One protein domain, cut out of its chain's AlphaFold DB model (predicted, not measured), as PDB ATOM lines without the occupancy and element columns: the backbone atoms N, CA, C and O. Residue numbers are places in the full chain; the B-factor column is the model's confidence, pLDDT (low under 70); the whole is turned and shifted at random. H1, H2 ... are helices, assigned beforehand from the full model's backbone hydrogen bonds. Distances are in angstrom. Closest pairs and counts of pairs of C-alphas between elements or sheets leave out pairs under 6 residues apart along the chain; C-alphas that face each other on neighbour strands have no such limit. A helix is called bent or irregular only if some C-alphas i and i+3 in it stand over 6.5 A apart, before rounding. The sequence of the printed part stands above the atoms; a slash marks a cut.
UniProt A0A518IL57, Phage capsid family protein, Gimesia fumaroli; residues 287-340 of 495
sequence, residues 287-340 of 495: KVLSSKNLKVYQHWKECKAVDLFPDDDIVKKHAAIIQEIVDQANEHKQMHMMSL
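AT A GLANCE: This is residues 287 to 340 of the 495 residues of the protein "Phage capsid family protein" of Gimesia fumaroli (UniProt A0A518IL57). Two helices meet about at right angles in a loose L: H1 comes in with its last residues, 301 to 306, onto the first half of the longer H2, at residues 316 to 323, and the far parts of both helices stick out as two free arms. The arm of H2, residues 327 to 340, lies at the end of the longest axis, and a short link, residues 307 to 312, folds the backbone back from H1 to the beginning of H2. The printed part has 54 residues with two named helices, H1 then H2, and no named strand; the class is all helix. The whole is loose, with a radius of gyration of the C-alphas of 13.8 A, and flat, spanning 41 by 31 by 14 A.

HOW THE PARTS SIT: H1, residues 291 to 306, touches H2, residues 313 to 340, with its residues 301 to 306 alone. H2 touches H1 with residues 316 to 323 alone. The closest C-alphas of the two are those of Glu 302 and Ala 319, 5.2 A apart. Their lines are about perpendicular, at 86 degrees, and their centres are 15.4 A apart. In H1 and H2 every O i to N i+4 pair is within hydrogen-bond range.

IN THESE COORDINATES: H1 begins at C-alpha 291, at (354.654, 436.242, 375.154), and measures 23.0 A from first to last C-alpha. H2 begins at C-alpha 313, at (343.673, 420.214, 366.945), and ends at C-alpha 340, at (366.890, 438.848, 339.339), 40.6 A away. Neither helix is bent.

THE WHOLE: The two C-alphas farthest apart are those of Asp 312 and Leu 340, at 41.8 A. Residues 290 to 296, of which 291 to 296 belong to H1, stand free, as do residues 327 to 340 of H2. The printed part has no cut, and the link from H1 to H2 is short. The mean pLDDT of the printed part is 72.1, with residues 287 to 289, residue 310 and residues 332 to 340 under 70.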
ATOM      1  N   LYS A 287     356.709 448.022 372.023       61.25
ATOM      2  CA  LYS A 287     357.704 447.870 370.933       61.25
ATOM      3  C   LYS A 287     358.118 446.417 370.681       61.25
ATOM      4  O   LYS A 287     358.660 446.108 369.629       61.25
ATOM      5  N   VAL A 288     357.883 445.536 371.650       66.25
ATOM      6  CA  VAL A 288     358.123 444.092 371.558       66.25
ATOM      7  C   VAL A 288     356.858 443.401 372.051       66.25
ATOM      8  O   VAL A 288     356.336 443.758 373.110       66.25
ATOM      9  N   LEU A 289     356.347 442.437 371.284       69.12
ATOM     10  CA  LEU A 289     355.165 441.670 371.675       69.12
ATOM     11  C   LEU A 289     355.473 440.874 372.952       69.12
ATOM     12  O   LEU A 289     356.470 440.160 373.035       69.12
ATOM     13  N   SER A 290     354.606 440.995 373.960       76.50
ATOM     14  CA  SER A 290     354.603 440.103 375.127       76.50
ATOM     15  C   SER A 290     354.413 438.651 374.679       76.50
ATOM     16  O   SER A 290     353.786 438.413 373.652       76.50
ATOM     17  N   SER A 291     354.865 437.667 375.460       75.94
ATOM     18  CA  SER A 291     354.654 436.242 375.154       75.94
ATOM     19  C   SER A 291     353.177 435.888 374.945       75.94
ATOM     20  O   SER A 291     352.855 435.057 374.101       75.94
ATOM     21  N   LYS A 292     352.264 436.562 375.656       72.44
ATOM     22  CA  LYS A 292     350.816 436.446 375.426       72.44
ATOM     23  C   LYS A 292     350.408 437.030 374.072       72.44
ATOM     24  O   LYS A 292     349.719 436.365 373.313       72.44
ATOM     25  N   ASN A 293     350.881 438.228 373.743       73.25
ATOM     26  CA  ASN A 293     350.553 438.895 372.479       73.25
ATOM     27  C   ASN A 293     351.170 438.169 371.278       73.25
ATOM     28  O   ASN A 293     350.594 438.180 370.199       73.25
ATOM     29  N   LEU A 294     352.315 437.513 371.466       76.38
ATOM     30  CA  LEU A 294     352.952 436.679 370.456       76.38
ATOM     31  C   LEU A 294     352.111 435.430 370.170       76.38
ATOM     32  O   LEU A 294     351.900 435.116 369.006       76.38
ATOM     33  N   LYS A 295     351.551 434.788 371.205       77.81
ATOM     34  CA  LYS A 295     350.587 433.688 371.034       77.81
ATOM     35  C   LYS A 295     349.312 434.143 370.328       77.81
ATOM     36  O   LYS A 295     348.840 433.453 369.439       77.81
ATOM     37  N   VAL A 296     348.784 435.316 370.683       74.94
ATOM     38  CA  VAL A 296     347.609 435.898 370.006       74.94
ATOM     39  C   VAL A 296     347.921 436.218 368.543       74.94
ATOM     40  O   VAL A 296     347.102 435.956 367.673       74.94
ATOM     41  N   TYR A 297     349.112 436.736 368.250       77.69
ATOM     42  CA  TYR A 297     349.542 437.022 366.884       77.69
ATOM     43  C   TYR A 297     349.760 435.745 366.057       77.69
ATOM     44  O   TYR A 297     349.366 435.702 364.896       77.69
ATOM     45  N   GLN A 298     350.340 434.698 366.651       74.38
ATOM     46  CA  GLN A 298     350.450 433.375 366.025       74.38
ATOM     47  C   GLN A 298     349.067 432.789 365.736       74.38
ATOM     48  O   GLN A 298     348.799 432.398 364.606       74.38
ATOM     49  N   HIS A 299     348.162 432.848 366.710       77.31
ATOM     50  CA  HIS A 299     346.784 432.404 366.540       77.31
ATOM     51  C   HIS A 299     346.046 433.205 365.455       77.31
ATOM     52  O   HIS A 299     345.382 432.626 364.606       77.31
ATOM     53  N   TRP A 300     346.234 434.528 365.393       82.31
ATOM     54  CA  TRP A 300     345.690 435.355 364.312       82.31
ATOM     55  C   TRP A 300     346.231 434.949 362.939       82.31
ATOM     56  O   TRP A 300     345.463 434.858 361.982       82.31
ATOM     57  N   LYS A 301     347.538 434.675 362.828       75.25
ATOM     58  CA  LYS A 301     348.104 434.148 361.584       75.25
ATOM     59  C   LYS A 301     347.468 432.800 361.225       75.25
ATOM     60  O   LYS A 301     347.318 432.513 360.041       75.25
ATOM     61  N   GLU A 302     347.149 431.951 362.208       74.94
ATOM     62  CA  GLU A 302     346.578 430.609 361.982       74.94
ATOM     63  C   GLU A 302     345.153 430.738 361.461       74.94
ATOM     64  O   GLU A 302     344.833 430.153 360.428       74.94
ATOM     65  N   CYS A 303     344.350 431.605 362.083       76.19
ATOM     66  CA  CYS A 303     343.017 431.950 361.595       76.19
ATOM     67  C   CYS A 303     343.068 432.523 360.173       76.19
ATOM     68  O   CYS A 303     342.281 432.129 359.324       76.19
ATOM     69  N   LYS A 304     344.021 433.421 359.890       77.69
ATOM     70  CA  LYS A 304     344.178 434.039 358.564       77.69
ATOM     71  C   LYS A 304     344.621 433.046 357.483       77.69
ATOM     72  O   LYS A 304     344.367 433.275 356.310       77.69
ATOM     73  N   ALA A 305     345.321 431.977 357.854       72.12
ATOM     74  CA  ALA A 305     345.765 430.961 356.903       72.12
ATOM     75  C   ALA A 305     344.633 430.009 356.477       72.12
ATOM     76  O   ALA A 305     344.714 429.422 355.402       72.12
ATOM     77  N   VAL A 306     343.605 429.843 357.317       77.50
ATOM     78  CA  VAL A 306     342.511 428.875 357.106       77.50
ATOM     79  C   VAL A 306     341.156 429.560 356.876       77.50
ATOM     80  O   VAL A 306     340.185 428.890 356.544       77.50
ATOM     81  N   ASP A 307     341.078 430.884 357.048       76.44
ATOM     82  CA  ASP A 307     339.846 431.694 357.020       76.44
ATOM     83  C   ASP A 307     338.735 431.182 357.966       76.44
ATOM     84  O   ASP A 307     337.559 431.517 357.831       76.44
ATOM     85  N   LEU A 308     339.117 430.386 358.969       75.00
ATOM     86  CA  LEU A 308     338.252 429.750 359.963       75.00
ATOM     87  C   LEU A 308     338.948 429.778 361.325       75.00
ATOM     88  O   LEU A 308     340.178 429.760 361.409       75.00
ATOM     89  N   PHE A 309     338.163 429.802 362.403       75.06
ATOM     90  CA  PHE A 309     338.703 429.753 363.758       75.06
ATOM     91  C   PHE A 309     339.193 428.325 364.070       75.06
ATOM     92  O   PHE A 309     338.400 427.383 364.011       75.06
ATOM     93  N   PRO A 310     340.488 428.116 364.364       67.31
ATOM     94  CA  PRO A 310     341.049 426.787 364.539       67.31
ATOM     95  C   PRO A 310     340.820 426.320 365.983       67.31
ATOM     96  O   PRO A 310     341.734 426.375 366.805       67.31
ATOM     97  N   ASP A 311     339.602 425.887 366.310       76.06
ATOM     98  CA  ASP A 311     339.298 425.286 367.620       76.06
ATOM     99  C   ASP A 311     339.794 423.832 367.710       76.06
ATOM    100  O   ASP A 311     340.328 423.419 368.743       76.06
ATOM    101  N   ASP A 312     339.732 423.096 366.597       76.50
ATOM    102  CA  ASP A 312     340.141 421.694 366.509       76.50
ATOM    103  C   ASP A 312     341.658 421.513 366.322       76.50
ATOM    104  O   ASP A 312     342.303 422.169 365.496       76.50
ATOM    105  N   ASP A 313     342.236 420.527 367.012       78.06
ATOM    106  CA  ASP A 313     343.673 420.214 366.945       78.06
ATOM    107  C   ASP A 313     344.151 419.798 365.541       78.06
ATOM    108  O   ASP A 313     345.313 420.008 365.185       78.06
ATOM    109  N   ILE A 314     343.269 419.219 364.720       75.00
ATOM    110  CA  ILE A 314     343.572 418.865 363.321       75.00
ATOM    111  C   ILE A 314     343.671 420.133 362.467       75.00
ATOM    112  O   ILE A 314     344.610 420.281 361.683       75.00
ATOM    113  N   VAL A 315     342.741 421.071 362.657       74.81
ATOM    114  CA  VAL A 315     342.706 422.342 361.927       74.81
ATOM    115  C   VAL A 315     343.923 423.191 362.290       74.81
ATOM    116  O   VAL A 315     344.559 423.735 361.390       74.81
ATOM    117  N   LYS A 316     344.344 423.206 363.563       75.94
ATOM    118  CA  LYS A 316     345.597 423.861 363.994       75.94
ATOM    119  C   LYS A 316     346.834 423.296 363.299       75.94
ATOM    120  O   LYS A 316     347.683 424.058 362.842       75.94
ATOM    121  N   LYS A 317     346.943 421.966 363.184       77.31
ATOM    122  CA  LYS A 317     348.068 421.325 362.479       77.31
ATOM    123  C   LYS A 317     348.101 421.715 361.003       77.31
ATOM    124  O   LYS A 317     349.169 422.037 360.492       77.31
ATOM    125  N   HIS A 318     346.951 421.726 360.331       75.44
ATOM    126  CA  HIS A 318     346.869 422.160 358.934       75.44
ATOM    127  C   HIS A 318     347.154 423.661 358.770       75.44
ATOM    128  O   HIS A 318     347.891 424.031 357.860       75.44
ATOM    129  N   ALA A 319     346.660 424.513 359.675       78.62
ATOM    130  CA  ALA A 319     346.932 425.952 359.680       78.62
ATOM    131  C   ALA A 319     348.433 426.259 359.785       78.62
ATOM    132  O   ALA A 319     348.953 427.091 359.041       78.62
ATOM    133  N   ALA A 320     349.137 425.551 360.676       77.44
ATOM    134  CA  ALA A 320     350.579 425.690 360.850       77.44
ATOM    135  C   ALA A 320     351.357 425.281 359.586       77.44
ATOM    136  O   ALA A 320     352.258 426.000 359.161       77.44
ATOM    137  N   ILE A 321     350.968 424.173 358.941       83.25
ATOM    138  CA  ILE A 321     351.585 423.714 357.684       83.25
ATOM    139  C   ILE A 321     351.358 424.734 356.558       83.25
ATOM    140  O   ILE A 321     352.283 425.056 355.815       83.25
ATOM    141  N   ILE A 322     350.142 425.275 356.433       79.25
ATOM    142  CA  ILE A 322     349.818 426.282 355.410       79.25
ATOM    143  C   ILE A 322     350.643 427.557 355.625       79.25
ATOM    144  O   ILE A 322     351.172 428.107 354.660       79.25
ATOM    145  N   GLN A 323     350.806 428.010 356.871       78.75
ATOM    146  CA  GLN A 323     351.681 429.146 357.172       78.75
ATOM    147  C   GLN A 323     353.126 428.901 356.769       78.75
ATOM    148  O   GLN A 323     353.734 429.781 356.170       78.75
ATOM    149  N   GLU A 324     353.663 427.724 357.077       82.25
ATOM    150  CA  GLU A 324     355.039 427.380 356.730       82.25
ATOM    151  C   GLU A 324     355.250 427.438 355.210       82.25
ATOM    152  O   GLU A 324     356.229 428.013 354.741       82.25
ATOM    153  N   ILE A 325     354.282 426.948 354.428       80.75
ATOM    154  CA  ILE A 325     354.302 427.030 352.960       80.75
ATOM    155  C   ILE A 325     354.245 428.490 352.482       80.75
ATOM    156  O   ILE A 325     354.970 428.871 351.559       80.75
ATOM    157  N   VAL A 326     353.396 429.325 353.090       78.62
ATOM    158  CA  VAL A 326     353.274 430.751 352.740       78.62
ATOM    159  C   VAL A 326     354.559 431.513 353.065       78.62
ATOM    160  O   VAL A 326     355.017 432.320 352.251       78.62
ATOM    161  N   ASP A 327     355.163 431.246 354.220       76.25
ATOM    162  CA  ASP A 327     356.416 431.866 354.644       76.25
ATOM    163  C   ASP A 327     357.573 431.426 353.727       76.25
ATOM    164  O   ASP A 327     358.276 432.287 353.191       76.25
ATOM    165  N   GLN A 328     357.680 430.133 353.397       77.38
ATOM    166  CA  GLN A 328     358.637 429.625 352.401       77.38
ATOM    167  C   GLN A 328     358.437 430.261 351.017       77.38
ATOM    168  O   GLN A 328     359.408 430.619 350.348       77.38
ATOM    169  N   ALA A 329     357.192 430.454 350.570       72.19
ATOM    170  CA  ALA A 329     356.907 431.118 349.299       72.19
ATOM    171  C   ALA A 329     357.348 432.593 349.305       72.19
ATOM    172  O   ALA A 329     357.821 433.106 348.285       72.19
ATOM    173  N   ASN A 330     357.220 433.282 350.441       71.19
ATOM    174  CA  ASN A 330     357.681 434.661 350.601       71.19
ATOM    175  C   ASN A 330     359.213 434.754 350.619       71.19
ATOM    176  O   ASN A 330     359.773 435.631 349.958       71.19
ATOM    177  N   GLU A 331     359.892 433.817 351.278       72.00
ATOM    178  CA  GLU A 331     361.353 433.696 351.225       72.00
ATOM    179  C   GLU A 331     361.835 433.385 349.802       72.00
ATOM    180  O   GLU A 331     362.767 434.015 349.301       72.00
ATOM    181  N   HIS A 332     361.150 432.493 349.082       64.19
ATOM    182  CA  HIS A 332     361.485 432.161 347.699       64.19
ATOM    183  C   HIS A 332     361.282 433.353 346.748       64.19
ATOM    184  O   HIS A 332     362.063 433.534 345.814       64.19
ATOM    185  N   LYS A 333     360.279 434.210 346.993       65.62
ATOM    186  CA  LYS A 333     360.110 435.493 346.282       65.62
ATOM    187  C   LYS A 333     361.261 436.455 346.571       65.62
ATOM    188  O   LYS A 333     361.754 437.082 345.636       65.62
ATOM    189  N   GLN A 334     361.713 436.550 347.823       61.97
ATOM    190  CA  GLN A 334     362.875 437.370 348.187       61.97
ATOM    191  C   GLN A 334     364.161 436.857 347.530       61.97
ATOM    192  O   GLN A 334     364.904 437.635 346.935       61.97
ATOM    193  N   MET A 335     364.389 435.544 347.545       59.09
ATOM    194  CA  MET A 335     365.534 434.911 346.885       59.09
ATOM    195  C   MET A 335     365.471 435.054 345.360       59.09
ATOM    196  O   MET A 335     366.488 435.299 344.713       59.09
ATOM    197  N   HIS A 336     364.279 434.956 344.766       54.22
ATOM    198  CA  HIS A 336     364.079 435.181 343.335       54.22
ATOM    199  C   HIS A 336     364.330 436.642 342.944       54.22
ATOM    200  O   HIS A 336     364.982 436.894 341.935       54.22
ATOM    201  N   MET A 337     363.886 437.595 343.765       48.09
ATOM    202  CA  MET A 337     364.179 439.024 343.610       48.09
ATOM    203  C   MET A 337     365.688 439.297 343.698       48.09
ATOM    204  O   MET A 337     366.241 439.992 342.847       48.09
ATOM    205  N   MET A 338     366.372 438.661 344.652       48.31
ATOM    206  CA  MET A 338     367.828 438.730 344.807       48.31
ATOM    207  C   MET A 338     368.576 438.091 343.621       48.31
ATOM    208  O   MET A 338     369.622 438.585 343.206       48.31
ATOM    209  N   SER A 339     368.022 437.030 343.028       42.28
ATOM    210  CA  SER A 339     368.539 436.387 341.812       42.28
ATOM    211  C   SER A 339     368.321 437.241 340.554       42.28
ATOM    212  O   SER A 339     369.212 437.342 339.710       42.28
ATOM    213  N   LEU A 340     367.183 437.935 340.448       47.41
ATOM    214  CA  LEU A 340     366.890 438.848 339.339       47.41
ATOM    215  C   LEU A 340     367.849 440.047 339.313       47.41
ATOM    216  O   LEU A 340     368.259 440.477 338.239       47.41
TER     217      LEU A 340